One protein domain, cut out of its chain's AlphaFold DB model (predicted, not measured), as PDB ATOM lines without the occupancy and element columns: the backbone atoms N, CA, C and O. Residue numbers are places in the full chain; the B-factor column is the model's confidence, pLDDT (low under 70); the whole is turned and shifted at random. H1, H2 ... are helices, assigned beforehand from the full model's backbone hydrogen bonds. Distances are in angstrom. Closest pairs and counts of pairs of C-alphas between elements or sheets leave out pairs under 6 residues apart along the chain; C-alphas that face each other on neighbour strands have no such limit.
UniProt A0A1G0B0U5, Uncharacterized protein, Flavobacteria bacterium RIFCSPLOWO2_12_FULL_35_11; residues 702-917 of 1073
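Overview. This is residues 702 to 917 of the 1073 residues of an uncharacterized protein of Flavobacteria bacterium RIFCSPLOWO2_12_FULL_35_11 (UniProt A0A1G0B0U5). What shape? It is a rod, 95 by 31 by 29 A: H4 and H3 form a long hairpin, H5 packs on H4, H1 on H5, and H2 sits at one end. How built? It is all helix and extended, with 216 printed residues, five named helices, H1 to H5, and 26.2 A radius of gyration of the C-alphas.

Along the chain. Which are long? H4 is residues 825 to 880, 77.3 A, and H3 762 to 815, 78.1 A. Which others? H1 is residues 715 to 738, from C-alpha (-25.257, -21.300, -32.599), H2 745 to 756, and H5 888 to 903, to C-alpha (-14.368, -14.038, -26.175).

Arrangement. What touches H4? H3 touches it, opposite ways, at a shallow tilt of 4 degrees, closest C-alphas Arg 764 and Trp 880, 4.7 A. H5 touches residues 859 to 874 alone. And backbones? Every O i to N i+4 pair is within hydrogen-bond range in H2 and H5.

Size, cuts and confidence. Any cut? The printed part has none. Low confidence? 83 printed residues have pLDDT under 70, among them residues 723 to 767.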
ATOM      1  N   ARG A 702     -13.247 -18.817 -10.449       55.69
ATOM      2  CA  ARG A 702     -14.680 -18.645 -10.777       55.69
ATOM      3  C   ARG A 702     -14.989 -18.510 -12.266       55.69
ATOM      4  O   ARG A 702     -15.991 -19.061 -12.708       55.69
ATOM      5  N   ILE A 703     -14.160 -17.789 -13.022       67.31
ATOM      6  CA  ILE A 703     -14.374 -17.588 -14.465       67.31
ATOM      7  C   ILE A 703     -14.340 -18.935 -15.196       67.31
ATOM      8  O   ILE A 703     -13.472 -19.757 -14.916       67.31
ATOM      9  N   LYS A 704     -15.256 -19.159 -16.136       75.81
ATOM     10  CA  LYS A 704     -15.235 -20.279 -17.085       75.81
ATOM     11  C   LYS A 704     -15.479 -19.715 -18.477       75.81
ATOM     12  O   LYS A 704     -16.317 -18.829 -18.619       75.81
ATOM     13  N   LEU A 705     -14.774 -20.228 -19.480       84.94
ATOM     14  CA  LEU A 705     -15.067 -19.891 -20.871       84.94
ATOM     15  C   LEU A 705     -16.208 -20.782 -21.386       84.94
ATOM     16  O   LEU A 705     -16.208 -21.975 -21.064       84.94
ATOM     17  N   PRO A 706     -17.166 -20.230 -22.146       87.38
ATOM     18  CA  PRO A 706     -18.178 -21.024 -22.824       87.38
ATOM     19  C   PRO A 706     -17.529 -21.846 -23.947       87.38
ATOM     20  O   PRO A 706     -16.505 -21.457 -24.502       87.38
ATOM     21  N   GLU A 707     -18.098 -23.003 -24.256       90.69
ATOM     22  CA  GLU A 707     -17.644 -23.871 -25.342       90.69
ATOM     23  C   GLU A 707     -18.447 -23.579 -26.613       90.69
ATOM     24  O   GLU A 707     -19.670 -23.704 -26.631       90.69
ATOM     25  N   MET A 708     -17.756 -23.218 -27.697       91.62
ATOM     26  CA  MET A 708     -18.379 -22.979 -28.997       91.62
ATOM     27  C   MET A 708     -18.979 -24.286 -29.538       91.62
ATOM     28  O   MET A 708     -18.212 -25.234 -29.762       91.62
ATOM     29  N   PRO A 709     -20.298 -24.367 -29.792       89.06
ATOM     30  CA  PRO A 709     -20.918 -25.585 -30.290       89.06
ATOM     31  C   PRO A 709     -20.508 -25.878 -31.736       89.06
ATOM     32  O   PRO A 709     -20.179 -24.988 -32.518       89.06
ATOM     33  N   SER A 710     -20.543 -27.157 -32.101       87.25
ATOM     34  CA  SER A 710     -20.175 -27.647 -33.436       87.25
ATOM     35  C   SER A 710     -21.375 -27.842 -34.376       87.25
ATOM     36  O   SER A 710     -21.186 -28.238 -35.528       87.25
ATOM     37  N   LYS A 711     -22.608 -27.557 -33.920       85.88
ATOM     38  CA  LYS A 711     -23.851 -27.688 -34.702       85.88
ATOM     39  C   LYS A 711     -24.512 -26.330 -34.946       85.88
ATOM     40  O   LYS A 711     -24.627 -25.514 -34.038       85.88
ATOM     41  N   LEU A 712     -25.017 -26.112 -36.163       79.88
ATOM     42  CA  LEU A 712     -25.630 -24.833 -36.555       79.88
ATOM     43  C   LEU A 712     -26.921 -24.500 -35.801       79.88
ATOM     44  O   LEU A 712     -27.223 -23.327 -35.613       79.88
ATOM     45  N   ASP A 713     -27.673 -25.512 -35.371       79.19
ATOM     46  CA  ASP A 713     -28.921 -25.323 -34.622       79.19
ATOM     47  C   ASP A 713     -28.687 -24.766 -33.205       79.19
ATOM     48  O   ASP A 713     -29.582 -24.168 -32.615       79.19
ATOM     49  N   GLU A 714     -27.469 -24.915 -32.677       81.75
ATOM     50  CA  GLU A 714     -27.069 -24.482 -31.331       81.75
ATOM     51  C   GLU A 714     -26.503 -23.047 -31.334       81.75
ATOM     52  O   GLU A 714     -26.614 -22.329 -30.339       81.75
ATOM     53  N   MET A 715     -25.966 -22.585 -32.473       80.69
ATOM     54  CA  MET A 715     -25.257 -21.300 -32.599       80.69
ATOM     55  C   MET A 715     -26.094 -20.068 -32.235       80.69
ATOM     56  O   MET A 715     -25.546 -19.117 -31.686       80.69
ATOM     57  N   LYS A 716     -27.409 -20.082 -32.485       75.50
ATOM     58  CA  LYS A 716     -28.285 -18.938 -32.180       75.50
ATOM     59  C   LYS A 716     -28.511 -18.746 -30.675       75.50
ATOM     60  O   LYS A 716     -28.561 -17.614 -30.208       75.50
ATOM     61  N   GLN A 717     -28.646 -19.837 -29.916       72.00
ATOM     62  CA  GLN A 717     -28.741 -19.754 -28.453       72.00
ATOM     63  C   GLN A 717     -27.375 -19.381 -27.862       72.00
ATOM     64  O   GLN A 717     -27.282 -18.525 -26.985       72.00
ATOM     65  N   TYR A 718     -26.309 -19.959 -28.422       77.50
ATOM     66  CA  TYR A 718     -24.934 -19.644 -28.055       77.50
ATOM     67  C   TYR A 718     -24.584 -18.157 -28.219       77.50
ATOM     68  O   TYR A 718     -23.944 -17.589 -27.344       77.50
ATOM     69  N   GLU A 719     -25.023 -17.511 -29.303       81.88
ATOM     70  CA  GLU A 719     -24.843 -16.072 -29.548       81.88
ATOM     71  C   GLU A 719     -25.447 -15.218 -28.415       81.88
ATOM     72  O   GLU A 719     -24.754 -14.383 -27.831       81.88
ATOM     73  N   ILE A 720     -26.694 -15.507 -28.022       67.12
ATOM     74  CA  ILE A 720     -27.408 -14.816 -26.930       67.12
ATOM     75  C   ILE A 720     -26.671 -14.983 -25.590       67.12
ATOM     76  O   ILE A 720     -26.460 -14.015 -24.854       67.12
ATOM     77  N   GLU A 721     -26.261 -16.210 -25.267       68.38
ATOM     78  CA  GLU A 721     -25.619 -16.546 -23.992       68.38
ATOM     79  C   GLU A 721     -24.174 -16.021 -23.908       68.38
ATOM     80  O   GLU A 721     -23.745 -15.530 -22.857       68.38
ATOM     81  N   LEU A 722     -23.440 -16.038 -25.026       75.81
ATOM     82  CA  LEU A 722     -22.109 -15.447 -25.154       75.81
ATOM     83  C   LEU A 722     -22.151 -13.924 -24.964       75.81
ATOM     84  O   LEU A 722     -21.321 -13.379 -24.236       75.81
ATOM     85  N   ASP A 723     -23.112 -13.229 -25.573       68.88
ATOM     86  CA  ASP A 723     -23.212 -11.771 -25.462       68.88
ATOM     87  C   ASP A 723     -23.715 -11.324 -24.084       68.88
ATOM     88  O   ASP A 723     -23.226 -10.327 -23.538       68.88
ATOM     89  N   ALA A 724     -24.591 -12.107 -23.445       62.72
ATOM     90  CA  ALA A 724     -24.915 -11.935 -22.031       62.72
ATOM     91  C   ALA A 724     -23.665 -12.074 -21.137       62.72
ATOM     92  O   ALA A 724     -23.453 -11.252 -20.236       62.72
ATOM     93  N   ALA A 725     -22.796 -13.056 -21.411       62.88
ATOM     94  CA  ALA A 725     -21.540 -13.251 -20.687       62.88
ATOM     95  C   ALA A 725     -20.537 -12.102 -20.916       62.88
ATOM     96  O   ALA A 725     -20.034 -11.541 -19.937       62.88
ATOM     97  N   LYS A 726     -20.301 -11.687 -22.173       69.62
ATOM     98  CA  LYS A 726     -19.469 -10.514 -22.521       69.62
ATOM     99  C   LYS A 726     -19.952  -9.267 -21.774       69.62
ATOM    100  O   LYS A 726     -19.174  -8.617 -21.079       69.62
ATOM    101  N   LYS A 727     -21.253  -8.961 -21.850       61.03
ATOM    102  CA  LYS A 727     -21.873  -7.784 -21.221       61.03
ATOM    103  C   LYS A 727     -21.739  -7.791 -19.697       61.03
ATOM    104  O   LYS A 727     -21.361  -6.776 -19.115       61.03
ATOM    105  N   SER A 728     -21.989  -8.935 -19.058       57.12
ATOM    106  CA  SER A 728     -21.803  -9.117 -17.612       57.12
ATOM    107  C   SER A 728     -20.343  -8.893 -17.185       57.12
ATOM    108  O   SER A 728     -20.066  -8.240 -16.174       57.12
ATOM    109  N   MET A 729     -19.388  -9.354 -17.997       63.22
ATOM    110  CA  MET A 729     -17.962  -9.167 -17.737       63.22
ATOM    111  C   MET A 729     -17.515  -7.712 -17.932       63.22
ATOM    112  O   MET A 729     -16.832  -7.181 -17.059       63.22
ATOM    113  N   SER A 730     -17.961  -7.023 -18.986       60.72
ATOM    114  CA  SER A 730     -17.691  -5.588 -19.188       60.72
ATOM    115  C   SER A 730     -18.262  -4.723 -18.059       60.72
ATOM    116  O   SER A 730     -17.594  -3.804 -17.586       60.72
ATOM    117  N   MET A 731     -19.460  -5.047 -17.555       51.91
ATOM    118  CA  MET A 731     -20.026  -4.396 -16.363       51.91
ATOM    119  C   MET A 731     -19.185  -4.660 -15.104       51.91
ATOM    120  O   MET A 731     -18.983  -3.750 -14.302       51.91
ATOM    121  N   THR A 732     -18.658  -5.880 -14.949       54.00
ATOM    122  CA  THR A 732     -17.770  -6.257 -13.834       54.00
ATOM    123  C   THR A 732     -16.439  -5.501 -13.897       54.00
ATOM    124  O   THR A 732     -15.994  -4.964 -12.886       54.00
ATOM    125  N   VAL A 733     -15.836  -5.381 -15.085       61.22
ATOM    126  CA  VAL A 733     -14.629  -4.568 -15.315       61.22
ATOM    127  C   VAL A 733     -14.886  -3.104 -14.952       61.22
ATOM    128  O   VAL A 733     -14.122  -2.535 -14.179       61.22
ATOM    129  N   ALA A 734     -15.979  -2.501 -15.428       57.12
ATOM    130  CA  ALA A 734     -16.306  -1.107 -15.122       57.12
ATOM    131  C   ALA A 734     -16.538  -0.857 -13.615       57.12
ATOM    132  O   ALA A 734     -16.085   0.156 -13.077       57.12
ATOM    133  N   ASP A 735     -17.198  -1.786 -12.915       53.69
ATOM    134  CA  ASP A 735     -17.395  -1.728 -11.462       53.69
ATOM    135  C   ASP A 735     -16.061  -1.807 -10.692       53.69
ATOM    136  O   ASP A 735     -15.816  -0.986  -9.804       53.69
ATOM    137  N   ILE A 736     -15.171  -2.725 -11.082       54.41
ATOM    138  CA  ILE A 736     -13.811  -2.864 -10.539       54.41
ATOM    139  C   ILE A 736     -12.994  -1.585 -10.789       54.41
ATOM    140  O   ILE A 736     -12.388  -1.046  -9.860       54.41
ATOM    141  N   GLU A 737     -13.008  -1.049 -12.013       62.91
ATOM    142  CA  GLU A 737     -12.224   0.138 -12.376       62.91
ATOM    143  C   GLU A 737     -12.737   1.420 -11.711       62.91
ATOM    144  O   GLU A 737     -11.931   2.261 -11.312       62.91
ATOM    145  N   SER A 738     -14.047   1.532 -11.461       58.59
ATOM    146  CA  SER A 738     -14.626   2.639 -10.680       58.59
ATOM    147  C   SER A 738     -14.117   2.709  -9.230       58.59
ATOM    148  O   SER A 738     -14.204   3.761  -8.595       58.59
ATOM    149  N   LYS A 739     -13.568   1.600  -8.713       55.31
ATOM    150  CA  LYS A 739     -13.069   1.439  -7.337       55.31
ATOM    151  C   LYS A 739     -11.543   1.507  -7.238       55.31
ATOM    152  O   LYS A 739     -11.015   1.483  -6.125       55.31
ATOM    153  N   ILE A 740     -10.822   1.617  -8.359       58.34
ATOM    154  CA  ILE A 740      -9.373   1.850  -8.352       58.34
ATOM    155  C   ILE A 740      -9.107   3.266  -7.808       58.34
ATOM    156  O   ILE A 740      -9.620   4.241  -8.366       58.34
ATOM    157  N   PRO A 741      -8.289   3.432  -6.749       52.38
ATOM    158  CA  PRO A 741      -7.902   4.758  -6.285       52.38
ATOM    159  C   PRO A 741      -7.117   5.495  -7.376       52.38
ATOM    160  O   PRO A 741      -6.102   4.993  -7.856       52.38
ATOM    161  N   LYS A 742      -7.550   6.707  -7.740       57.88
ATOM    162  CA  LYS A 742      -6.762   7.597  -8.605       57.88
ATOM    163  C   LYS A 742      -5.595   8.164  -7.800       57.88
ATOM    164  O   LYS A 742      -5.759   9.136  -7.066       57.88
ATOM    165  N   ILE A 743      -4.444   7.508  -7.901       52.16
ATOM    166  CA  ILE A 743      -3.196   7.939  -7.270       52.16
ATOM    167  C   ILE A 743      -2.443   8.813  -8.271       52.16
ATOM    168  O   ILE A 743      -2.341   8.472  -9.446       52.16
ATOM    169  N   ASP A 744      -1.947   9.951  -7.797       57.44
ATOM    170  CA  ASP A 744      -1.158  10.882  -8.596       57.44
ATOM    171  C   ASP A 744       0.135  10.222  -9.123       57.44
ATOM    172  O   ASP A 744       0.779   9.422  -8.433       57.44
ATOM    173  N   GLU A 745       0.498  10.519 -10.370       54.81
ATOM    174  CA  GLU A 745       1.580   9.823 -11.075       54.81
ATOM    175  C   GLU A 745       2.970  10.283 -10.602       54.81
ATOM    176  O   GLU A 745       3.869   9.461 -10.417       54.81
ATOM    177  N   ASP A 746       3.124  11.570 -10.288       55.56
ATOM    178  CA  ASP A 746       4.333  12.139  -9.684       55.56
ATOM    179  C   ASP A 746       4.532  11.620  -8.248       55.56
ATOM    180  O   ASP A 746       5.630  11.194  -7.884       55.56
ATOM    181  N   LEU A 747       3.464  11.528  -7.451       51.72
ATOM    182  CA  LEU A 747       3.467  10.850  -6.153       51.72
ATOM    183  C   LEU A 747       3.852   9.369  -6.288       51.72
ATOM    184  O   LEU A 747       4.644   8.866  -5.488       51.72
ATOM    185  N   SER A 748       3.343   8.676  -7.309       53.66
ATOM    186  CA  SER A 748       3.666   7.270  -7.580       53.66
ATOM    187  C   SER A 748       5.143   7.085  -7.936       53.66
ATOM    188  O   SER A 748       5.808   6.222  -7.352       53.66
ATOM    189  N   GLN A 749       5.700   7.937  -8.805       54.66
ATOM    190  CA  GLN A 749       7.133   7.938  -9.118       54.66
ATOM    191  C   GLN A 749       7.991   8.328  -7.906       54.66
ATOM    192  O   GLN A 749       9.023   7.704  -7.662       54.66
ATOM    193  N   LYS A 750       7.564   9.297  -7.086       55.50
ATOM    194  CA  LYS A 750       8.260   9.686  -5.847       55.50
ATOM    195  C   LYS A 750       8.285   8.560  -4.818       55.50
ATOM    196  O   LYS A 750       9.336   8.318  -4.225       55.50
ATOM    197  N   ILE A 751       7.183   7.830  -4.637       52.84
ATOM    198  CA  ILE A 751       7.134   6.640  -3.776       52.84
ATOM    199  C   ILE A 751       8.040   5.533  -4.337       52.84
ATOM    200  O   ILE A 751       8.791   4.919  -3.575       52.84
ATOM    201  N   LEU A 752       8.044   5.316  -5.657       54.06
ATOM    202  CA  LEU A 752       8.933   4.352  -6.306       54.06
ATOM    203  C   LEU A 752      10.413   4.717  -6.091       54.06
ATOM    204  O   LEU A 752      11.164   3.896  -5.567       54.06
ATOM    205  N   MET A 753      10.829   5.952  -6.372       54.00
ATOM    206  CA  MET A 753      12.209   6.421  -6.166       54.00
ATOM    207  C   MET A 753      12.629   6.394  -4.684       54.00
ATOM    208  O   MET A 753      13.730   5.946  -4.353       54.00
ATOM    209  N   ALA A 754      11.739   6.777  -3.761       50.22
ATOM    210  CA  ALA A 754      11.965   6.661  -2.316       50.22
ATOM    211  C   ALA A 754      12.026   5.199  -1.817       50.22
ATOM    212  O   ALA A 754      12.559   4.939  -0.735       50.22
ATOM    213  N   SER A 755      11.501   4.244  -2.596       48.84
ATOM    214  CA  SER A 755      11.646   2.802  -2.353       48.84
ATOM    215  C   SER A 755      12.910   2.198  -2.972       48.84
ATOM    216  O   SER A 755      13.304   1.114  -2.562       48.84
ATOM    217  N   LEU A 756      13.528   2.841  -3.968       47.09
ATOM    218  CA  LEU A 756      14.748   2.357  -4.633       47.09
ATOM    219  C   LEU A 756      16.023   2.878  -3.949       47.09
ATOM    220  O   LEU A 756      17.047   2.206  -3.929       47.09
ATOM    221  N   THR A 757      15.949   4.061  -3.338       41.91
ATOM    222  CA  THR A 757      17.084   4.749  -2.691       41.91
ATOM    223  C   THR A 757      17.503   4.188  -1.328       41.91
ATOM    224  O   THR A 757      18.532   4.605  -0.800       41.91
ATOM    225  N   LYS A 758      16.739   3.257  -0.742       43.94
ATOM    226  CA  LYS A 758      17.057   2.647   0.566       43.94
ATOM    227  C   LYS A 758      17.841   1.340   0.456       43.94
ATOM    228  O   LYS A 758      18.617   1.021   1.351       43.94
ATOM    229  N   GLY A 759      17.643   0.611  -0.637       46.56
ATOM    230  CA  GLY A 759      18.101  -0.757  -0.842       46.56
ATOM    231  C   GLY A 759      17.037  -1.557  -1.594       46.56
ATOM    232  O   GLY A 759      15.959  -1.042  -1.902       46.56
ATOM    233  N   ILE A 760      17.344  -2.812  -1.916       49.97
ATOM    234  CA  ILE A 760      16.383  -3.737  -2.519       49.97
ATOM    235  C   ILE A 760      16.495  -5.067  -1.774       49.97
ATOM    236  O   ILE A 760      17.507  -5.758  -1.869       49.97
ATOM    237  N   SER A 761      15.468  -5.415  -0.998       52.91
ATOM    238  CA  SER A 761      15.449  -6.680  -0.257       52.91
ATOM    239  C   SER A 761      15.469  -7.903  -1.198       52.91
ATOM    240  O   SER A 761      14.851  -7.852  -2.266       52.91
ATOM    241  N   PRO A 762      16.093  -9.036  -0.809       51.59
ATOM    242  CA  PRO A 762      16.133 -10.248  -1.637       51.59
ATOM    243  C   PRO A 762      14.754 -10.728  -2.109       51.59
ATOM    244  O   PRO A 762      14.594 -11.135  -3.255       51.59
ATOM    245  N   LEU A 763      13.724 -10.587  -1.265       54.53
ATOM    246  CA  LEU A 763      12.337 -10.923  -1.602       54.53
ATOM    247  C   LEU A 763      11.761 -10.042  -2.728       54.53
ATOM    248  O   LEU A 763      11.002 -10.530  -3.564       54.53
ATOM    249  N   ARG A 764      12.144  -8.761  -2.781       59.16
ATOM    250  CA  ARG A 764      11.754  -7.838  -3.855       59.16
ATOM    251  C   ARG A 764      12.473  -8.151  -5.166       59.16
ATOM    252  O   ARG A 764      11.855  -8.044  -6.222       59.16
ATOM    253  N   VAL A 765      13.734  -8.589  -5.103       58.38
ATOM    254  CA  VAL A 765      14.479  -9.052  -6.286       58.38
ATOM    255  C   VAL A 765      13.923 -10.388  -6.800       58.38
ATOM    256  O   VAL A 765      13.682 -10.515  -7.996       58.38
ATOM    257  N   LYS A 766      13.602 -11.344  -5.912       67.62
ATOM    258  CA  LYS A 766      12.876 -12.582  -6.260       67.62
ATOM    259  C   LYS A 766      11.572 -12.276  -6.999       67.62
ATOM    260  O   LYS A 766      11.353 -12.791  -8.092       67.62
ATOM    261  N   ALA A 767      10.747 -11.393  -6.434       65.19
ATOM    262  CA  ALA A 767       9.505 -10.959  -7.063       65.19
ATOM    263  C   ALA A 767       9.749 -10.304  -8.436       65.19
ATOM    264  O   ALA A 767       9.056 -10.633  -9.392       65.19
ATOM    265  N   GLN A 768      10.764  -9.443  -8.569       71.00
ATOM    266  CA  GLN A 768      11.135  -8.833  -9.849       71.00
ATOM    267  C   GLN A 768      11.492  -9.876 -10.921       71.00
ATOM    268  O   GLN A 768      10.979  -9.786 -12.033       71.00
ATOM    269  N   TYR A 769      12.335 -10.865 -10.605       70.19
ATOM    270  CA  TYR A 769      12.700 -11.923 -11.556       70.19
ATOM    271  C   TYR A 769      11.490 -12.751 -11.994       70.19
ATOM    272  O   TYR A 769      11.330 -12.990 -13.187       70.19
ATOM    273  N   ILE A 770      10.623 -13.154 -11.055       74.31
ATOM    274  CA  ILE A 770       9.405 -13.911 -11.385       74.31
ATOM    275  C   ILE A 770       8.512 -13.090 -12.319       74.31
ATOM    276  O   ILE A 770       8.169 -13.562 -13.397       74.31
ATOM    277  N   ILE A 771       8.186 -11.844 -11.957       78.25
ATOM    278  CA  ILE A 771       7.289 -11.003 -12.762       78.25
ATOM    279  C   ILE A 771       7.860 -10.737 -14.163       78.25
ATOM    280  O   ILE A 771       7.107 -10.770 -15.134       78.25
ATOM    281  N   LEU A 772       9.170 -10.500 -14.298       75.81
ATOM    282  CA  LEU A 772       9.788 -10.231 -15.600       75.81
ATOM    283  C   LEU A 772       9.883 -11.483 -16.486       75.81
ATOM    284  O   LEU A 772       9.555 -11.392 -17.671       75.81
ATOM    285  N   ASP A 773      10.275 -12.640 -15.942       79.50
ATOM    286  CA  ASP A 773      10.331 -13.897 -16.704       79.50
ATOM    287  C   ASP A 773       8.924 -14.364 -17.114       79.50
ATOM    288  O   ASP A 773       8.722 -14.804 -18.250       79.50
ATOM    289  N   GLU A 774       7.932 -14.218 -16.232       83.00
ATOM    290  CA  GLU A 774       6.530 -14.537 -16.520       83.00
ATOM    291  C   GLU A 774       5.925 -13.555 -17.535       83.00
ATOM    292  O   GLU A 774       5.288 -14.001 -18.483       83.00
ATOM    293  N   MET A 775       6.197 -12.246 -17.447       80.62
ATOM    294  CA  MET A 775       5.740 -11.257 -18.439       80.62
ATOM    295  C   MET A 775       6.333 -11.524 -19.832       80.62
ATOM    296  O   MET A 775       5.610 -11.511 -20.829       80.62
ATOM    297  N   GLN A 776       7.632 -11.835 -19.915       77.56
ATOM    298  CA  GLN A 776       8.287 -12.242 -21.165       77.56
ATOM    299  C   GLN A 776       7.787 -13.587 -21.713       77.56
ATOM    300  O   GLN A 776       8.028 -13.908 -22.882       77.56
ATOM    301  N   THR A 777       7.186 -14.426 -20.872       82.62
ATOM    302  CA  THR A 777       6.657 -15.735 -21.270       82.62
ATOM    303  C   THR A 777       5.207 -15.595 -21.720       82.62
ATOM    304  O   THR A 777       4.879 -16.055 -22.808       82.62
ATOM    305  N   TYR A 778       4.397 -14.834 -20.981       85.56
ATOM    306  CA  TYR A 778       3.067 -14.376 -21.377       85.56
ATOM    307  C   TYR A 778       3.086 -13.714 -22.762       85.56
ATOM    308  O   TYR A 778       2.429 -14.207 -23.670       85.56
ATOM    309  N   GLN A 779       3.902 -12.672 -22.975       81.44
ATOM    310  CA  GLN A 779       3.970 -11.971 -24.269       81.44
ATOM    311  C   GLN A 779       4.323 -12.918 -25.426       81.44
ATOM    312  O   GLN A 779       3.699 -12.883 -26.483       81.44
ATOM    313  N   ARG A 780       5.323 -13.781 -25.217       83.56
ATOM    314  CA  ARG A 780       5.850 -14.702 -26.230       83.56
ATOM    315  C   ARG A 780       4.846 -15.779 -26.623       83.56
ATOM    316  O   ARG A 780       4.668 -16.015 -27.813       83.56
ATOM    317  N   GLU A 781       4.216 -16.430 -25.647       86.56
ATOM    318  CA  GLU A 781       3.253 -17.490 -25.934       86.56
ATOM    319  C   GLU A 781       1.924 -16.894 -26.426       86.56
ATOM    320  O   GLU A 781       1.442 -17.342 -27.460       86.56
ATOM    321  N   SER A 782       1.390 -15.821 -25.821       85.69
ATOM    322  CA  SER A 782       0.145 -15.167 -26.276       85.69
ATOM    323  C   SER A 782       0.198 -14.711 -27.740       85.69
ATOM    324  O   SER A 782      -0.733 -14.979 -28.500       85.69
ATOM    325  N   ILE A 783       1.294 -14.068 -28.173       82.12
ATOM    326  CA  ILE A 783       1.476 -13.677 -29.585       82.12
ATOM    327  C   ILE A 783       1.516 -14.922 -30.478       82.12
ATOM    328  O   ILE A 783       0.833 -14.980 -31.498       82.12
ATOM    329  N   ARG A 784       2.284 -15.942 -30.085       85.00
ATOM    330  CA  ARG A 784       2.507 -17.153 -30.885       85.00
ATOM    331  C   ARG A 784       1.248 -18.017 -31.030       85.00
ATOM    332  O   ARG A 784       1.021 -18.566 -32.106       85.00
ATOM    333  N   GLU A 785       0.435 -18.129 -29.981       90.00
ATOM    334  CA  GLU A 785      -0.882 -18.774 -30.025       90.00
ATOM    335  C   GLU A 785      -1.830 -18.013 -30.961       90.00
ATOM    336  O   GLU A 785      -2.442 -18.626 -31.835       90.00
ATOM    337  N   SER A 786      -1.912 -16.680 -30.834       87.88
ATOM    338  CA  SER A 786      -2.797 -15.852 -31.669       87.88
ATOM    339  C   SER A 786      -2.399 -15.883 -33.147       87.88
ATOM    340  O   SER A 786      -3.264 -16.039 -34.009       87.88
ATOM    341  N   ASP A 787      -1.097 -15.829 -33.447       87.19
ATOM    342  CA  ASP A 787      -0.544 -15.989 -34.795       87.19
ATOM    343  C   ASP A 787      -0.943 -17.342 -35.419       87.19
ATOM    344  O   ASP A 787      -1.420 -17.389 -36.556       87.19
ATOM    345  N   VAL A 788      -0.767 -18.455 -34.688       89.38
ATOM    346  CA  VAL A 788      -1.094 -19.805 -35.193       89.38
ATOM    347  C   VAL A 788      -2.602 -19.971 -35.381       89.38
ATOM    348  O   VAL A 788      -3.025 -20.470 -36.426       89.38
ATOM    349  N   PHE A 789      -3.411 -19.502 -34.427       92.62
ATOM    350  CA  PHE A 789      -4.871 -19.512 -34.521       92.62
ATOM    351  C   PHE A 789      -5.367 -18.714 -35.737       92.62
ATOM    352  O   PHE A 789      -6.112 -19.249 -36.556       92.62
ATOM    353  N   LYS A 790      -4.897 -17.474 -35.927       89.56
ATOM    354  CA  LYS A 790      -5.279 -16.613 -37.064       89.56
ATOM    355  C   LYS A 790      -4.854 -17.199 -38.410       89.56
ATOM    356  O   LYS A 790      -5.613 -17.141 -39.379       89.56
ATOM    357  N   TYR A 791      -3.679 -17.822 -38.470       89.69
ATOM    358  CA  TYR A 791      -3.209 -18.531 -39.660       89.69
ATOM    359  C   TYR A 791      -4.080 -19.757 -39.996       89.69
ATOM    360  O   TYR A 791      -4.463 -19.947 -41.154       89.69
ATOM    361  N   GLN A 792      -4.434 -20.568 -38.994       90.12
ATOM    362  CA  GLN A 792      -5.310 -21.734 -39.160       90.12
ATOM    363  C   GLN A 792      -6.739 -21.323 -39.546       90.12
ATOM    364  O   GLN A 792      -7.298 -21.891 -40.483       90.12
ATOM    365  N   LEU A 793      -7.285 -20.277 -38.918       89.88
ATOM    366  CA  LEU A 793      -8.594 -19.702 -39.237       89.88
ATOM    367  C   LEU A 793      -8.665 -19.234 -40.701       89.88
ATOM    368  O   LEU A 793      -9.624 -19.549 -41.405       89.88
ATOM    369  N   LYS A 794      -7.620 -18.554 -41.199       88.75
ATOM    370  CA  LYS A 794      -7.535 -18.149 -42.613       88.75
ATOM    371  C   LYS A 794      -7.532 -19.357 -43.557       88.75
ATOM    372  O   LYS A 794      -8.288 -19.360 -44.529       88.75
ATOM    373  N   LYS A 795      -6.725 -20.386 -43.264       90.00
ATOM    374  CA  LYS A 795      -6.677 -21.630 -44.057       90.00
ATOM    375  C   LYS A 795      -8.005 -22.392 -44.063       90.00
ATOM    376  O   LYS A 795      -8.314 -23.022 -45.068       90.00
ATOM    377  N   LEU A 796      -8.785 -22.325 -42.985       91.06
ATOM    378  CA  LEU A 796     -10.102 -22.959 -42.901       91.06
ATOM    379  C   LEU A 796     -11.179 -22.185 -43.688       91.06
ATOM    380  O   LEU A 796     -12.029 -22.783 -44.348       91.06
ATOM    381  N   ALA A 797     -11.133 -20.851 -43.660       87.69
ATOM    382  CA  ALA A 797     -12.115 -20.000 -44.333       87.69
ATOM    383  C   ALA A 797     -11.984 -19.993 -45.870       87.69
ATOM    384  O   ALA A 797     -12.983 -19.856 -46.575       87.69
ATOM    385  N   GLU A 798     -10.777 -20.141 -46.422       89.81
ATOM    386  CA  GLU A 798     -10.525 -20.033 -47.869       89.81
ATOM    387  C   GLU A 798     -11.223 -21.128 -48.724       89.81
ATOM    388  O   GLU A 798     -11.916 -20.772 -49.690       89.81
ATOM    389  N   PRO A 799     -11.183 -22.432 -48.365       87.12
ATOM    390  CA  PRO A 799     -11.979 -23.466 -49.031       87.12
ATOM    391  C   PRO A 799     -13.492 -23.264 -48.866       87.12
ATOM    392  O   PRO A 799     -14.242 -23.447 -49.828       87.12
ATOM    393  N   PHE A 800     -13.948 -22.849 -47.677       88.12
ATOM    394  CA  PHE A 800     -15.364 -22.578 -47.409       88.12
ATOM    395  C   PHE A 800     -15.895 -21.442 -48.293       88.12
ATOM    396  O   PHE A 800     -16.872 -21.638 -49.017       88.12
ATOM    397  N   ASN A 801     -15.198 -20.304 -48.328       87.00
ATOM    398  CA  ASN A 801     -15.535 -19.144 -49.156       87.00
ATOM    399  C   ASN A 801     -15.497 -19.455 -50.660       87.00
ATOM    400  O   ASN A 801     -16.288 -18.916 -51.433       87.00
ATOM    401  N   THR A 802     -14.596 -20.341 -51.092       89.38
ATOM    402  CA  THR A 802     -14.557 -20.825 -52.479       89.38
ATOM    403  C   THR A 802     -15.782 -21.688 -52.790       89.38
ATOM    404  O   THR A 802     -16.436 -21.502 -53.819       89.38
ATOM    405  N   LYS A 803     -16.148 -22.596 -51.875       88.44
ATOM    406  CA  LYS A 803     -17.303 -23.485 -52.029       88.44
ATOM    407  C   LYS A 803     -18.632 -22.727 -52.011       88.44
ATOM    408  O   LYS A 803     -19.470 -22.981 -52.870       88.44
ATOM    409  N   THR A 804     -18.840 -21.787 -51.091       86.81
ATOM    410  CA  THR A 804     -20.084 -20.998 -51.039       86.81
ATOM    411  C   THR A 804     -20.251 -20.127 -52.282       86.81
ATOM    412  O   THR A 804     -21.355 -20.067 -52.821       86.81
ATOM    413  N   LYS A 805     -19.175 -19.535 -52.819       88.56
ATOM    414  CA  LYS A 805     -19.205 -18.842 -54.123       88.56
ATOM    415  C   LYS A 805     -19.580 -19.782 -55.276       88.56
ATOM    416  O   LYS A 805     -20.393 -19.409 -56.120       88.56
ATOM    417  N   ALA A 806     -19.050 -21.008 -55.293       89.81
ATOM    418  CA  ALA A 806     -19.407 -22.014 -56.296       89.81
ATOM    419  C   ALA A 806     -20.885 -22.444 -56.208       89.81
ATOM    420  O   ALA A 806     -21.540 -22.555 -57.243       89.81
ATOM    421  N   ILE A 807     -21.433 -22.616 -54.996       85.94
ATOM    422  CA  ILE A 807     -22.860 -22.911 -54.774       85.94
ATOM    423  C   ILE A 807     -23.728 -21.765 -55.314       85.94
ATOM    424  O   ILE A 807     -24.602 -22.007 -56.143       85.94
ATOM    425  N   HIS A 808     -23.455 -20.514 -54.923       86.38
ATOM    426  CA  HIS A 808     -24.212 -19.354 -55.412       86.38
ATOM    427  C   HIS A 808     -24.216 -19.265 -56.945       86.38
ATOM    428  O   HIS A 808     -25.276 -19.074 -57.540       86.38
ATOM    429  N   LYS A 809     -23.059 -19.479 -57.588       88.56
ATOM    430  CA  LYS A 809     -22.949 -19.497 -59.053       88.56
ATOM    431  C   LYS A 809     -23.764 -20.636 -59.688       88.56
ATOM    432  O   LYS A 809     -24.526 -20.381 -60.611       88.56
ATOM    433  N   ASN A 810     -23.637 -21.863 -59.178       89.44
ATOM    434  CA  ASN A 810     -24.340 -23.050 -59.685       89.44
ATOM    435  C   ASN A 810     -25.869 -22.880 -59.659       89.44
ATOM    436  O   ASN A 810     -26.541 -23.213 -60.631       89.44
ATOM    437  N   TYR A 811     -26.433 -22.337 -58.574       86.44
ATOM    438  CA  TYR A 811     -27.883 -22.123 -58.499       86.44
ATOM    439  C   TYR A 811     -28.356 -20.898 -59.289       86.44
ATOM    440  O   TYR A 811     -29.433 -20.973 -59.872       86.44
ATOM    441  N   ALA A 812     -27.558 -19.832 -59.422       84.31
ATOM    442  CA  ALA A 812     -27.868 -18.750 -60.363       84.31
ATOM    443  C   ALA A 812     -27.919 -19.264 -61.819       84.31
ATOM    444  O   ALA A 812     -28.881 -19.021 -62.537       84.31
ATOM    445  N   GLU A 813     -26.954 -20.090 -62.240       85.44
ATOM    446  CA  GLU A 813     -26.944 -20.725 -63.571       85.44
ATOM    447  C   GLU A 813     -28.082 -21.744 -63.808       85.44
ATOM    448  O   GLU A 813     -28.240 -22.231 -64.936       85.44
ATOM    449  N   LYS A 814     -28.862 -22.093 -62.776       83.44
ATOM    450  CA  LYS A 814     -30.091 -22.897 -62.884       83.44
ATOM    451  C   LYS A 814     -31.339 -22.015 -62.888       83.44
ATOM    452  O   LYS A 814     -32.135 -22.134 -63.809       83.44
ATOM    453  N   LEU A 815     -31.471 -21.109 -61.917       78.44
ATOM    454  CA  LEU A 815     -32.621 -20.207 -61.786       78.44
ATOM    455  C   LEU A 815     -32.790 -19.325 -63.036       78.44
ATOM    456  O   LEU A 815     -33.886 -19.254 -63.578       78.44
ATOM    457  N   ASN A 816     -31.693 -18.804 -63.598       77.50
ATOM    458  CA  ASN A 816     -31.693 -18.025 -64.847       77.50
ATOM    459  C   ASN A 816     -32.145 -18.818 -66.103       77.50
ATOM    460  O   ASN A 816     -32.124 -18.275 -67.205       77.50
ATOM    461  N   LYS A 817     -32.488 -20.112 -65.984       73.38
ATOM    462  CA  LYS A 817     -33.078 -20.930 -67.064       73.38
ATOM    463  C   LYS A 817     -34.588 -21.135 -66.909       73.38
ATOM    464  O   LYS A 817     -35.199 -21.638 -67.844       73.38
ATOM    465  N   LEU A 818     -35.159 -20.751 -65.763       66.12
ATOM    466  CA  LEU A 818     -36.582 -20.874 -65.426       66.12
ATOM    467  C   LEU A 818     -37.317 -19.523 -65.439       66.12
ATOM    468  O   LEU A 818     -38.517 -19.471 -65.215       66.12
ATOM    469  N   GLU A 819     -36.640 -18.415 -65.756       51.97
ATOM    470  CA  GLU A 819     -37.277 -17.104 -65.985       51.97
ATOM    471  C   GLU A 819     -37.998 -17.042 -67.361       51.97
ATOM    472  O   GLU A 819     -37.956 -16.029 -68.058       51.97
ATOM    473  N   GLY A 820     -38.611 -18.157 -67.783       51.88
ATOM    474  CA  GLY A 820     -39.263 -18.342 -69.085       51.88
ATOM    475  C   GLY A 820     -40.768 -18.065 -69.072       51.88
ATOM    476  O   GLY A 820     -41.284 -17.488 -70.030       51.88
ATOM    477  N   GLY A 821     -41.459 -18.413 -67.981       50.41
ATOM    478  CA  GLY A 821     -42.893 -18.171 -67.813       50.41
ATOM    479  C   GLY A 821     -43.780 -19.299 -68.341       50.41
ATOM    480  O   GLY A 821     -44.870 -19.026 -68.852       50.41
ATOM    481  N   GLU A 822     -43.333 -20.552 -68.234       48.25
ATOM    482  CA  GLU A 822     -44.175 -21.727 -68.471       48.25
ATOM    483  C   GLU A 822     -44.900 -22.168 -67.183       48.25
ATOM    484  O   GLU A 822     -44.523 -21.844 -66.054       48.25
ATOM    485  N   ALA A 823     -46.020 -22.879 -67.345       41.66
ATOM    486  CA  ALA A 823     -46.902 -23.251 -66.238       41.66
ATOM    487  C   ALA A 823     -46.325 -24.428 -65.424       41.66
ATOM    488  O   ALA A 823     -46.707 -25.583 -65.624       41.66
ATOM    489  N   GLY A 824     -45.406 -24.105 -64.516       53.19
ATOM    490  CA  GLY A 824     -44.704 -25.033 -63.623       53.19
ATOM    491  C   GLY A 824     -43.433 -24.440 -62.997       53.19
ATOM    492  O   GLY A 824     -42.971 -24.946 -61.977       53.19
ATOM    493  N   ASP A 825     -42.911 -23.342 -63.561       56.06
ATOM    494  CA  ASP A 825     -41.639 -22.726 -63.153       56.06
ATOM    495  C   ASP A 825     -41.590 -22.344 -61.656       56.06
ATOM    496  O   ASP A 825     -40.536 -22.450 -61.032       56.06
ATOM    497  N   GLU A 826     -42.716 -21.936 -61.052       57.94
ATOM    498  CA  GLU A 826     -42.781 -21.495 -59.644       57.94
ATOM    499  C   GLU A 826     -42.398 -22.613 -58.647       57.94
ATOM    500  O   GLU A 826     -41.622 -22.367 -57.717       57.94
ATOM    501  N   ASP A 827     -42.863 -23.847 -58.872       64.25
ATOM    502  CA  ASP A 827     -42.558 -25.005 -58.017       64.25
ATOM    503  C   ASP A 827     -41.094 -25.458 -58.174       64.25
ATOM    504  O   ASP A 827     -40.442 -25.850 -57.197       64.25
ATOM    505  N   GLU A 828     -40.536 -25.384 -59.391       70.06
ATOM    506  CA  GLU A 828     -39.131 -25.730 -59.634       70.06
ATOM    507  C   GLU A 828     -38.178 -24.651 -59.085       70.06
ATOM    508  O   GLU A 828     -37.153 -24.989 -58.487       70.06
ATOM    509  N   ILE A 829     -38.543 -23.365 -59.173       72.25
ATOM    510  CA  ILE A 829     -37.816 -22.261 -58.526       72.25
ATOM    511  C   ILE A 829     -37.788 -22.458 -57.006       72.25
ATOM    512  O   ILE A 829     -36.701 -22.476 -56.423       72.25
ATOM    513  N   ALA A 830     -38.940 -22.691 -56.364       70.81
ATOM    514  CA  ALA A 830     -39.006 -22.951 -54.924       70.81
ATOM    515  C   ALA A 830     -38.170 -24.183 -54.523       70.81
ATOM    516  O   ALA A 830     -37.410 -24.140 -53.552       70.81
ATOM    517  N   THR A 831     -38.221 -25.253 -55.324       77.19
ATOM    518  CA  THR A 831     -37.404 -26.465 -55.143       77.19
ATOM    519  C   THR A 831     -35.901 -26.172 -55.244       77.19
ATOM    520  O   THR A 831     -35.112 -26.669 -54.433       77.19
ATOM    521  N   LEU A 832     -35.476 -25.346 -56.204       79.75
ATOM    522  CA  LEU A 832     -34.077 -24.953 -56.379       79.75
ATOM    523  C   LEU A 832     -33.580 -24.015 -55.274       79.75
ATOM    524  O   LEU A 832     -32.431 -24.146 -54.853       79.75
ATOM    525  N   GLU A 833     -34.414 -23.104 -54.773       79.38
ATOM    526  CA  GLU A 833     -34.058 -22.225 -53.654       79.38
ATOM    527  C   GLU A 833     -33.997 -22.987 -52.320       79.38
ATOM    528  O   GLU A 833     -33.038 -22.818 -51.560       79.38
ATOM    529  N   LEU A 834     -34.916 -23.930 -52.091       79.44
ATOM    530  CA  LEU A 834     -34.851 -24.883 -50.981       79.44
ATOM    531  C   LEU A 834     -33.569 -25.730 -51.037       79.44
ATOM    532  O   LEU A 834     -32.882 -25.896 -50.022       79.44
ATOM    533  N   ALA A 835     -33.210 -26.244 -52.218       83.69
ATOM    534  CA  ALA A 835     -31.993 -27.028 -52.430       83.69
ATOM    535  C   ALA A 835     -30.716 -26.194 -52.212       83.69
ATOM    536  O   ALA A 835     -29.814 -26.633 -51.497       83.69
ATOM    537  N   LYS A 836     -30.667 -24.965 -52.739       86.12
ATOM    538  CA  LYS A 836     -29.608 -23.966 -52.503       86.12
ATOM    539  C   LYS A 836     -29.436 -23.675 -51.011       86.12
ATOM    540  O   LYS A 836     -28.314 -23.725 -50.511       86.12
ATOM    541  N   CYS A 837     -30.529 -23.433 -50.286       82.31
ATOM    542  CA  CYS A 837     -30.508 -23.180 -48.843       82.31
ATOM    543  C   CYS A 837     -29.988 -24.395 -48.054       82.31
ATOM    544  O   CYS A 837     -29.121 -24.259 -47.184       82.31
ATOM    545  N   LYS A 838     -30.439 -25.607 -48.404       85.44
ATOM    546  CA  LYS A 838     -29.969 -26.860 -47.794       85.44
ATOM    547  C   LYS A 838     -28.494 -27.151 -48.107       85.44
ATOM    548  O   LYS A 838     -27.764 -27.560 -47.206       85.44
ATOM    549  N   GLU A 839     -28.016 -26.886 -49.325       88.50
ATOM    550  CA  GLU A 839     -26.604 -27.076 -49.692       88.50
ATOM    551  C   GLU A 839     -25.678 -26.036 -49.036       88.50
ATOM    552  O   GLU A 839     -24.587 -26.393 -48.579       88.50
ATOM    553  N   LEU A 840     -26.119 -24.776 -48.912       85.81
ATOM    554  CA  LEU A 840     -25.405 -23.744 -48.152       85.81
ATOM    555  C   LEU A 840     -25.305 -24.125 -46.671       85.81
ATOM    556  O   LEU A 840     -24.192 -24.209 -46.156       85.81
ATOM    557  N   ASN A 841     -26.413 -24.467 -46.006       86.12
ATOM    558  CA  ASN A 841     -26.387 -24.937 -44.615       86.12
ATOM    559  C   ASN A 841     -25.489 -26.179 -44.432       86.12
ATOM    560  O   ASN A 841     -24.735 -26.258 -43.463       86.12
ATOM    561  N   ALA A 842     -25.484 -27.119 -45.385       86.81
ATOM    562  CA  ALA A 842     -24.599 -28.287 -45.357       86.81
ATOM    563  C   ALA A 842     -23.110 -27.958 -45.615       86.81
ATOM    564  O   ALA A 842     -22.232 -28.737 -45.235       86.81
ATOM    565  N   ALA A 843     -22.792 -26.831 -46.259       87.19
ATOM    566  CA  ALA A 843     -21.426 -26.314 -46.356       87.19
ATOM    567  C   ALA A 843     -21.013 -25.593 -45.061       87.19
ATOM    568  O   ALA A 843     -19.950 -25.882 -44.514       87.19
ATOM    569  N   THR A 844     -21.881 -24.722 -44.547       87.00
ATOM    570  CA  THR A 844     -21.674 -23.935 -43.326       87.00
ATOM    571  C   THR A 844     -21.541 -24.826 -42.086       87.00
ATOM    572  O   THR A 844     -20.674 -24.586 -41.252       87.00
ATOM    573  N   GLY A 845     -22.306 -25.921 -41.997       86.75
ATOM    574  CA  GLY A 845     -22.210 -26.875 -40.886       86.75
ATOM    575  C   GLY A 845     -20.894 -27.658 -40.859       86.75
ATOM    576  O   GLY A 845     -20.400 -27.982 -39.785       86.75
ATOM    577  N   LYS A 846     -20.277 -27.910 -42.023       89.12
ATOM    578  CA  LYS A 846     -18.942 -28.530 -42.093       89.12
ATOM    579  C   LYS A 846     -17.851 -27.554 -41.661       89.12
ATOM    580  O   LYS A 846     -17.004 -27.919 -40.856       89.12
ATOM    581  N   TYR A 847     -17.934 -26.302 -42.117       90.69
ATOM    582  CA  TYR A 847     -17.048 -25.231 -41.656       90.69
ATOM    583  C   TYR A 847     -17.137 -25.032 -40.132       90.69
ATOM    584  O   TYR A 847     -16.106 -24.981 -39.468       90.69
ATOM    585  N   LEU A 848     -18.346 -25.021 -39.556       90.94
ATOM    586  CA  LEU A 848     -18.543 -24.919 -38.106       90.94
ATOM    587  C   LEU A 848     -17.933 -26.100 -37.330       90.94
ATOM    588  O   LEU A 848     -17.292 -25.886 -36.302       90.94
ATOM    589  N   ALA A 849     -18.095 -27.332 -37.823       90.00
ATOM    590  CA  ALA A 849     -17.554 -28.531 -37.179       90.00
ATOM    591  C   ALA A 849     -16.012 -28.556 -37.122       90.00
ATOM    592  O   ALA A 849     -15.446 -29.161 -36.214       90.00
ATOM    593  N   GLU A 850     -15.334 -27.884 -38.057       91.06
ATOM    594  CA  GLU A 850     -13.875 -27.694 -38.050       91.06
ATOM    595  C   GLU A 850     -13.448 -26.431 -37.266       91.06
ATOM    596  O   GLU A 850     -12.385 -26.414 -36.642       91.06
ATOM    597  N   LEU A 851     -14.291 -25.391 -37.237       92.38
ATOM    598  CA  LEU A 851     -14.043 -24.116 -36.552       92.38
ATOM    599  C   LEU A 851     -14.172 -24.211 -35.024       92.38
ATOM    600  O   LEU A 851     -13.325 -23.678 -34.308       92.38
ATOM    601  N   SER A 852     -15.211 -24.883 -34.520       92.38
ATOM    602  CA  SER A 852     -15.484 -25.005 -33.078       92.38
ATOM    603  C   SER A 852     -14.286 -25.592 -32.304       92.38
ATOM    604  O   SER A 852     -13.809 -24.934 -31.375       92.38
ATOM    605  N   PRO A 853     -13.686 -26.736 -32.707       92.62
ATOM    606  CA  PRO A 853     -12.494 -27.276 -32.047       92.62
ATOM    607  C   PRO A 853     -11.282 -26.332 -32.074       92.62
ATOM    608  O   PRO A 853     -10.515 -26.300 -31.109       92.62
ATOM    609  N   LEU A 854     -11.111 -25.554 -33.149       92.44
ATOM    610  CA  LEU A 854     -10.019 -24.586 -33.300       92.44
ATOM    611  C   LEU A 854     -10.169 -23.413 -32.315       92.44
ATOM    612  O   LEU A 854      -9.224 -23.104 -31.585       92.44
ATOM    613  N   VAL A 855     -11.359 -22.807 -32.247       92.75
ATOM    614  CA  VAL A 855     -11.680 -21.714 -31.309       92.75
ATOM    615  C   VAL A 855     -11.583 -22.194 -29.861       92.75
ATOM    616  O   VAL A 855     -10.892 -21.570 -29.055       92.75
ATOM    617  N   ASN A 856     -12.186 -23.341 -29.541       93.44
ATOM    618  CA  ASN A 856     -12.179 -23.915 -28.193       93.44
ATOM    619  C   ASN A 856     -10.753 -24.232 -27.705       93.44
ATOM    620  O   ASN A 856     -10.398 -23.909 -26.569       93.44
ATOM    621  N   THR A 857      -9.900 -24.787 -28.575       92.12
ATOM    622  CA  THR A 857      -8.493 -25.077 -28.247       92.12
ATOM    623  C   THR A 857      -7.696 -23.796 -27.989       92.12
ATOM    624  O   THR A 857      -6.971 -23.722 -26.996       92.12
ATOM    625  N   TYR A 858      -7.832 -22.778 -28.845       93.69
ATOM    626  CA  TYR A 858      -7.178 -21.479 -28.656       93.69
ATOM    627  C   TYR A 858      -7.617 -20.824 -27.339       93.69
ATOM    628  O   TYR A 858      -6.782 -20.440 -26.520       93.69
ATOM    629  N   ALA A 859      -8.926 -20.796 -27.083       92.31
ATOM    630  CA  ALA A 859      -9.511 -20.217 -25.885       92.31
ATOM    631  C   ALA A 859      -8.990 -20.865 -24.587       92.31
ATOM    632  O   ALA A 859      -8.583 -20.157 -23.666       92.31
ATOM    633  N   GLN A 860      -8.913 -22.202 -24.523       92.44
ATOM    634  CA  GLN A 860      -8.344 -22.922 -23.375       92.44
ATOM    635  C   GLN A 860      -6.858 -22.617 -23.132       92.44
ATOM    636  O   GLN A 860      -6.411 -22.573 -21.983       92.44
ATOM    637  N   ARG A 861      -6.075 -22.438 -24.203       94.06
ATOM    638  CA  ARG A 861      -4.631 -22.170 -24.113       94.06
ATOM    639  C   ARG A 861      -4.362 -20.738 -23.664       94.06
ATOM    640  O   ARG A 861      -3.562 -20.537 -22.750       94.06
ATOM    641  N   MET A 862      -5.091 -19.774 -24.221       92.69
ATOM    642  CA  MET A 862      -5.019 -18.368 -23.820       92.69
ATOM    643  C   MET A 862      -5.515 -18.144 -22.381       92.69
ATOM    644  O   MET A 862      -4.869 -17.408 -21.635       92.69
ATOM    645  N   GLU A 863      -6.576 -18.839 -21.942       92.38
ATOM    646  CA  GLU A 863      -7.041 -18.814 -20.540       92.38
ATOM    647  C   GLU A 863      -5.922 -19.200 -19.577       92.38
ATOM    648  O   GLU A 863      -5.686 -18.502 -18.594       92.38
ATOM    649  N   TYR A 864      -5.193 -20.275 -19.886       91.50
ATOM    650  CA  TYR A 864      -4.093 -20.742 -19.054       91.50
ATOM    651  C   TYR A 864      -2.923 -19.754 -19.027       91.50
ATOM    652  O   TYR A 864      -2.386 -19.486 -17.952       91.50
ATOM    653  N   ILE A 865      -2.521 -19.216 -20.185       90.38
ATOM    654  CA  ILE A 865      -1.411 -18.255 -20.287       90.38
ATOM    655  C   ILE A 865      -1.724 -17.003 -19.457       90.38
ATOM    656  O   ILE A 865      -0.907 -16.591 -18.630       90.38
ATOM    657  N   SER A 866      -2.936 -16.463 -19.608       89.88
ATOM    658  CA  SER A 866      -3.409 -15.306 -18.850       89.88
ATOM    659  C   SER A 866      -3.547 -15.611 -17.353       89.88
ATOM    660  O   SER A 866      -2.953 -14.926 -16.519       89.88
ATOM    661  N   ARG A 867      -4.247 -16.692 -16.976       87.19
ATOM    662  CA  ARG A 867      -4.468 -17.070 -15.568       87.19
ATOM    663  C   ARG A 867      -3.169 -17.372 -14.827       87.19
ATOM    664  O   ARG A 867      -3.057 -17.003 -13.659       87.19
ATOM    665  N   LYS A 868      -2.182 -18.001 -15.478       85.94
ATOM    666  CA  LYS A 868      -0.848 -18.208 -14.892       85.94
ATOM    667  C   LYS A 868      -0.159 -16.871 -14.638       85.94
ATOM    668  O   LYS A 868       0.240 -16.610 -13.506       85.94
ATOM    669  N   PHE A 869      -0.079 -16.008 -15.654       87.94
ATOM    670  CA  PHE A 869       0.573 -14.705 -15.531       87.94
ATOM    671  C   PHE A 869      -0.069 -13.832 -14.445       87.94
ATOM    672  O   PHE A 869       0.621 -13.386 -13.531       87.94
ATOM    673  N   TYR A 870      -1.390 -13.639 -14.482       84.44
ATOM    674  CA  TYR A 870      -2.088 -12.816 -13.493       84.44
ATOM    675  C   TYR A 870      -2.166 -13.465 -12.103       84.44
ATOM    676  O   TYR A 870      -2.260 -12.741 -11.115       84.44
ATOM    677  N   GLY A 871      -2.052 -14.793 -11.991       78.75
ATOM    678  CA  GLY A 871      -1.876 -15.493 -10.715       78.75
ATOM    679  C   GLY A 871      -0.537 -15.171 -10.046       78.75
ATOM    680  O   GLY A 871      -0.513 -14.729  -8.896       78.75
ATOM    681  N   GLU A 872       0.571 -15.307 -10.782       78.12
ATOM    682  CA  GLU A 872       1.899 -14.903 -10.300       78.12
ATOM    683  C   GLU A 872       1.963 -13.385 -10.047       78.12
ATOM    684  O   GLU A 872       2.524 -12.948  -9.042       78.12
ATOM    685  N   TYR A 873       1.326 -12.562 -10.891       79.94
ATOM    686  CA  TYR A 873       1.282 -11.105 -10.718       79.94
ATOM    687  C   TYR A 873       0.489 -10.677  -9.471       79.94
ATOM    688  O   TYR A 873       0.941  -9.811  -8.719       79.94
ATOM    689  N   ALA A 874      -0.651 -11.322  -9.202       71.81
ATOM    690  CA  ALA A 874      -1.448 -11.120  -7.991       71.81
ATOM    691  C   ALA A 874      -0.680 -11.462  -6.705       71.81
ATOM    692  O   ALA A 874      -0.850 -10.780  -5.692       71.81
ATOM    693  N   TYR A 875       0.172 -12.492  -6.745       69.81
ATOM    694  CA  TYR A 875       0.956 -12.928  -5.591       69.81
ATOM    695  C   TYR A 875       2.250 -12.116  -5.408       69.81
ATOM    696  O   TYR A 875       2.484 -11.575  -4.327       69.81
ATOM    697  N   TRP A 876       3.088 -11.990  -6.445       69.25
ATOM    698  CA  TRP A 876       4.426 -11.387  -6.345       69.25
ATOM    699  C   TRP A 876       4.456  -9.869  -6.553       69.25
ATOM    700  O   TRP A 876       5.336  -9.204  -6.001       69.25
ATOM    701  N   GLY A 877       3.491  -9.288  -7.275       69.75
ATOM    702  CA  GLY A 877       3.408  -7.839  -7.507       69.75
ATOM    703  C   GLY A 877       3.532  -6.998  -6.222       69.75
ATOM    704  O   GLY A 877       4.410  -6.132  -6.162       69.75
ATOM    705  N   PRO A 878       2.764  -7.291  -5.150       65.06
ATOM    706  CA  PRO A 878       2.852  -6.601  -3.854       65.06
ATOM    707  C   PRO A 878       4.191  -6.726  -3.099       65.06
ATOM    708  O   PRO A 878       4.353  -6.079  -2.060       65.06
ATOM    709  N   TYR A 879       5.120  -7.560  -3.577       61.34
ATOM    710  CA  TYR A 879       6.497  -7.672  -3.079       61.34
ATOM    711  C   TYR A 879       7.511  -6.982  -4.007       61.34
ATOM    712  O   TYR A 879       8.533  -6.490  -3.525       61.34
ATOM    713  N   TRP A 880       7.235  -6.911  -5.314       63.19
ATOM    714  CA  TRP A 880       8.062  -6.205  -6.300       63.19
ATOM    715  C   TRP A 880       7.919  -4.677  -6.197       63.19
ATOM    716  O   TRP A 880       8.920  -3.949  -6.181       63.19
ATOM    717  N   MET A 881       6.683  -4.183  -6.087       61.12
ATOM    718  CA  MET A 881       6.365  -2.754  -6.003       61.12
ATOM    719  C   MET A 881       5.645  -2.402  -4.689       61.12
ATOM    720  O   MET A 881       5.025  -3.267  -4.069       61.12
ATOM    721  N   PRO A 882       5.704  -1.133  -4.235       55.41
ATOM    722  CA  PRO A 882       4.949  -0.685  -3.067       55.41
ATOM    723  C   PRO A 882       3.442  -0.956  -3.211       55.41
ATOM    724  O   PRO A 882       2.877  -0.828  -4.296       55.41
ATOM    725  N   LYS A 883       2.757  -1.246  -2.096       50.81
ATOM    726  CA  LYS A 883       1.298  -1.501  -2.071       50.81
ATOM    727  C   LYS A 883       0.433  -0.335  -2.575       50.81
ATOM    728  O   LYS A 883      -0.748  -0.521  -2.831       50.81
ATOM    729  N   THR A 884       1.008   0.858  -2.687       47.09
ATOM    730  CA  THR A 884       0.392   2.066  -3.257       47.09
ATOM    731  C   THR A 884       0.611   2.203  -4.766       47.09
ATOM    732  O   THR A 884       0.173   3.188  -5.340       47.09
ATOM    733  N   THR A 885       1.327   1.275  -5.406       49.62
ATOM    734  CA  THR A 885       1.727   1.354  -6.823       49.62
ATOM    735  C   THR A 885       1.125   0.220  -7.659       49.62
ATOM    736  O   THR A 885       0.948   0.383  -8.860       49.62
ATOM    737  N   ILE A 886       0.745  -0.906  -7.039       55.62
ATOM    738  CA  ILE A 886      -0.085  -1.946  -7.667       55.62
ATOM    739  C   ILE A 886      -1.402  -2.044  -6.896       55.62
ATOM    740  O   ILE A 886      -1.449  -2.565  -5.781       55.62
ATOM    741  N   SER A 887      -2.477  -1.547  -7.508       57.16
ATOM    742  CA  SER A 887      -3.845  -1.761  -7.037       57.16
ATOM    743  C   SER A 887      -4.291  -3.172  -7.420       57.16
ATOM    744  O   SER A 887      -4.249  -3.536  -8.593       57.16
ATOM    745  N   PHE A 888      -4.725  -3.976  -6.447       60.62
ATOM    746  CA  PHE A 888      -5.162  -5.352  -6.707       60.62
ATOM    747  C   PHE A 888      -6.353  -5.429  -7.697       60.62
ATOM    748  O   PHE A 888      -6.245  -6.179  -8.667       60.62
ATOM    749  N   PRO A 889      -7.398  -4.579  -7.582       61.03
ATOM    750  CA  PRO A 889      -8.426  -4.406  -8.617       61.03
ATOM    751  C   PRO A 889      -7.909  -4.168 -10.048       61.03
ATOM    752  O   PRO A 889      -8.560  -4.573 -11.007       61.03
ATOM    753  N   SER A 890      -6.736  -3.552 -10.241       63.72
ATOM    754  CA  SER A 890      -6.162  -3.377 -11.586       63.72
ATOM    755  C   SER A 890      -5.683  -4.699 -12.196       63.72
ATOM    756  O   SER A 890      -5.763  -4.872 -13.407       63.72
ATOM    757  N   ILE A 891      -5.231  -5.640 -11.362       67.19
ATOM    758  CA  ILE A 891      -4.848  -7.000 -11.773       67.19
ATOM    759  C   ILE A 891      -6.106  -7.790 -12.165       67.19
ATOM    760  O   ILE A 891      -6.115  -8.488 -13.177       67.19
ATOM    761  N   GLU A 892      -7.188  -7.633 -11.393       65.56
ATOM    762  CA  GLU A 892      -8.486  -8.254 -11.676       65.56
ATOM    763  C   GLU A 892      -9.097  -7.727 -12.985       65.56
ATOM    764  O   GLU A 892      -9.501  -8.526 -13.830       65.56
ATOM    765  N   SER A 893      -9.088  -6.404 -13.200       67.88
ATOM    766  CA  SER A 893      -9.508  -5.778 -14.465       67.88
ATOM    767  C   SER A 893      -8.693  -6.295 -15.655       67.88
ATOM    768  O   SER A 893      -9.271  -6.705 -16.660       67.88
ATOM    769  N   ALA A 894      -7.361  -6.328 -15.541       78.06
ATOM    770  CA  ALA A 894      -6.486  -6.751 -16.630       78.06
ATOM    771  C   ALA A 894      -6.735  -8.213 -17.052       78.06
ATOM    772  O   ALA A 894      -6.909  -8.478 -18.240       78.06
ATOM    773  N   TYR A 895      -6.875  -9.137 -16.094       82.38
ATOM    774  CA  TYR A 895      -7.263 -10.522 -16.389       82.38
ATOM    775  C   TYR A 895      -8.639 -10.613 -17.070       82.38
ATOM    776  O   TYR A 895      -8.802 -11.341 -18.045       82.38
ATOM    777  N   LEU A 896      -9.643  -9.866 -16.600       76.62
ATOM    778  CA  LEU A 896     -10.975  -9.884 -17.220       76.62
ATOM    779  C   LEU A 896     -10.984  -9.263 -18.630       76.62
ATOM    780  O   LEU A 896     -11.772  -9.690 -19.472       76.62
ATOM    781  N   LYS A 897     -10.089  -8.310 -18.921       81.06
ATOM    782  CA  LYS A 897      -9.879  -7.766 -20.274       81.06
ATOM    783  C   LYS A 897      -9.242  -8.797 -21.210       81.06
ATOM    784  O   LYS A 897      -9.730  -8.949 -22.326       81.06
ATOM    785  N   ASP A 898      -8.263  -9.566 -20.740       87.94
ATOM    786  CA  ASP A 898      -7.718 -10.724 -21.467       87.94
ATOM    787  C   ASP A 898      -8.808 -11.754 -21.797       87.94
ATOM    788  O   ASP A 898      -8.952 -12.172 -22.945       87.94
ATOM    789  N   ILE A 899      -9.626 -12.126 -20.806       86.56
ATOM    790  CA  ILE A 899     -10.759 -13.040 -21.003       86.56
ATOM    791  C   ILE A 899     -11.761 -12.457 -22.015       86.56
ATOM    792  O   ILE A 899     -12.254 -13.192 -22.869       86.56
ATOM    793  N   SER A 900     -12.011 -11.144 -22.001       80.00
ATOM    794  CA  SER A 900     -12.845 -10.469 -23.011       80.00
ATOM    795  C   SER A 900     -12.248 -10.546 -24.424       80.00
ATOM    796  O   SER A 900     -12.965 -10.850 -25.377       80.00
ATOM    797  N   GLY A 901     -10.929 -10.363 -24.559       84.38
ATOM    798  CA  GLY A 901     -10.201 -10.524 -25.824       84.38
ATOM    799  C   GLY A 901     -10.153 -11.969 -26.338       84.38
ATOM    800  O   GLY A 901     -10.031 -12.194 -27.538       84.38
ATOM    801  N   ILE A 902     -10.304 -12.962 -25.457       89.75
ATOM    802  CA  ILE A 902     -10.519 -14.357 -25.863       89.75
ATOM    803  C   ILE A 902     -11.952 -14.547 -26.385       89.75
ATOM    804  O   ILE A 902     -12.140 -15.224 -27.394       89.75
ATOM    805  N   LEU A 903     -12.962 -13.934 -25.751       85.75
ATOM    806  CA  LEU A 903     -14.368 -14.038 -26.175       85.75
ATOM    807  C   LEU A 903     -14.689 -13.309 -27.494       85.75
ATOM    808  O   LEU A 903     -15.670 -13.669 -28.145       85.75
ATOM    809  N   SER A 904     -13.900 -12.317 -27.919       84.06
ATOM    810  CA  SER A 904     -14.094 -11.628 -29.209       84.06
ATOM    811  C   SER A 904     -13.562 -12.405 -30.423       84.06
ATOM    812  O   SER A 904     -13.938 -12.116 -31.559       84.06
ATOM    813  N   GLU A 905     -12.738 -13.438 -30.216       86.69
ATOM    814  CA  GLU A 905     -12.241 -14.310 -31.295       86.69
ATOM    815  C   GLU A 905     -13.230 -15.443 -31.662       86.69
ATOM    816  O   GLU A 905     -13.025 -16.159 -32.646       86.69
ATOM    817  N   TYR A 906     -14.345 -15.575 -30.930       86.94
ATOM    818  CA  TYR A 906     -15.443 -16.492 -31.253       86.94
ATOM    819  C   TYR A 906     -16.262 -15.944 -32.427       86.94
ATOM    820  O   TYR A 906     -17.031 -14.993 -32.286       86.94
ATOM    821  N   ARG A 907     -16.111 -16.553 -33.606       81.25
ATOM    822  CA  ARG A 907     -16.858 -16.177 -34.816       81.25
ATOM    823  C   ARG A 907     -18.239 -16.828 -34.811       81.25
ATOM    824  O   ARG A 907     -18.332 -18.050 -34.893       81.25
ATOM    825  N   ILE A 908     -19.304 -16.030 -34.760       82.81
ATOM    826  CA  ILE A 908     -20.668 -16.543 -34.935       82.81
ATOM    827  C   ILE A 908     -20.871 -17.012 -36.383       82.81
ATOM    828  O   ILE A 908     -20.365 -16.414 -37.334       82.81
ATOM    829  N   VAL A 909     -21.603 -18.115 -36.543       80.31
ATOM    830  CA  VAL A 909     -21.899 -18.761 -37.824       80.31
ATOM    831  C   VAL A 909     -23.358 -19.211 -37.788       80.31
ATOM    832  O   VAL A 909     -23.675 -20.260 -37.232       80.31
ATOM    833  N   ASN A 910     -24.253 -18.400 -38.350       73.56
ATOM    834  CA  ASN A 910     -25.694 -18.613 -38.237       73.56
ATOM    835  C   ASN A 910     -26.283 -19.442 -39.394       73.56
ATOM    836  O   ASN A 910     -25.842 -19.367 -40.542       73.56
ATOM    837  N   LYS A 911     -27.294 -20.252 -39.060       76.62
ATOM    838  CA  LYS A 911     -28.058 -21.094 -39.992       76.62
ATOM    839  C   LYS A 911     -28.971 -20.233 -40.870       76.62
ATOM    840  O   LYS A 911     -29.693 -19.386 -40.352       76.62
ATOM    841  N   SER A 912     -29.002 -20.484 -42.179       76.62
ATOM    842  CA  SER A 912     -30.011 -19.892 -43.066       76.62
ATOM    843  C   SER A 912     -31.366 -20.569 -42.844       76.62
ATOM    844  O   SER A 912     -31.437 -21.801 -42.821       76.62
ATOM    845  N   ASP A 913     -32.438 -19.794 -42.697       69.69
ATOM    846  CA  ASP A 913     -33.786 -20.353 -42.594       69.69
ATOM    847  C   ASP A 913     -34.273 -20.823 -43.974       69.69
ATOM    848  O   ASP A 913     -34.347 -20.036 -44.918       69.69
ATOM    849  N   CYS A 914     -34.573 -22.118 -44.095       65.69
ATOM    850  CA  CYS A 914     -35.089 -22.720 -45.324       65.69
ATOM    851  C   CYS A 914     -36.604 -22.985 -45.277       65.69
ATOM    852  O   CYS A 914     -37.154 -23.446 -46.273       65.69
ATOM    853  N   SER A 915     -37.278 -22.713 -44.151       56.50
ATOM    854  CA  SER A 915     -38.713 -23.001 -43.970       56.50
ATOM    855  C   SER A 915     -39.622 -22.160 -44.874       56.50
ATOM    856  O   SER A 915     -40.753 -22.549 -45.149       56.50
ATOM    857  N   VAL A 916     -39.098 -21.052 -45.407       52.00
ATOM    858  CA  VAL A 916     -39.753 -20.169 -46.389       52.00
ATOM    859  C   VAL A 916     -40.100 -20.897 -47.703       52.00
ATOM    860  O   VAL A 916     -40.967 -20.435 -48.439       52.00
ATOM    861  N   PHE A 917     -39.463 -22.042 -47.986       52.47
ATOM    862  CA  PHE A 917     -39.606 -22.792 -49.240       52.47
ATOM    863  C   PHE A 917     -40.205 -24.206 -49.056       52.47
ATOM    864  O   PHE A 917     -40.017 -25.060 -49.920       52.47
TER     865      PHE A 917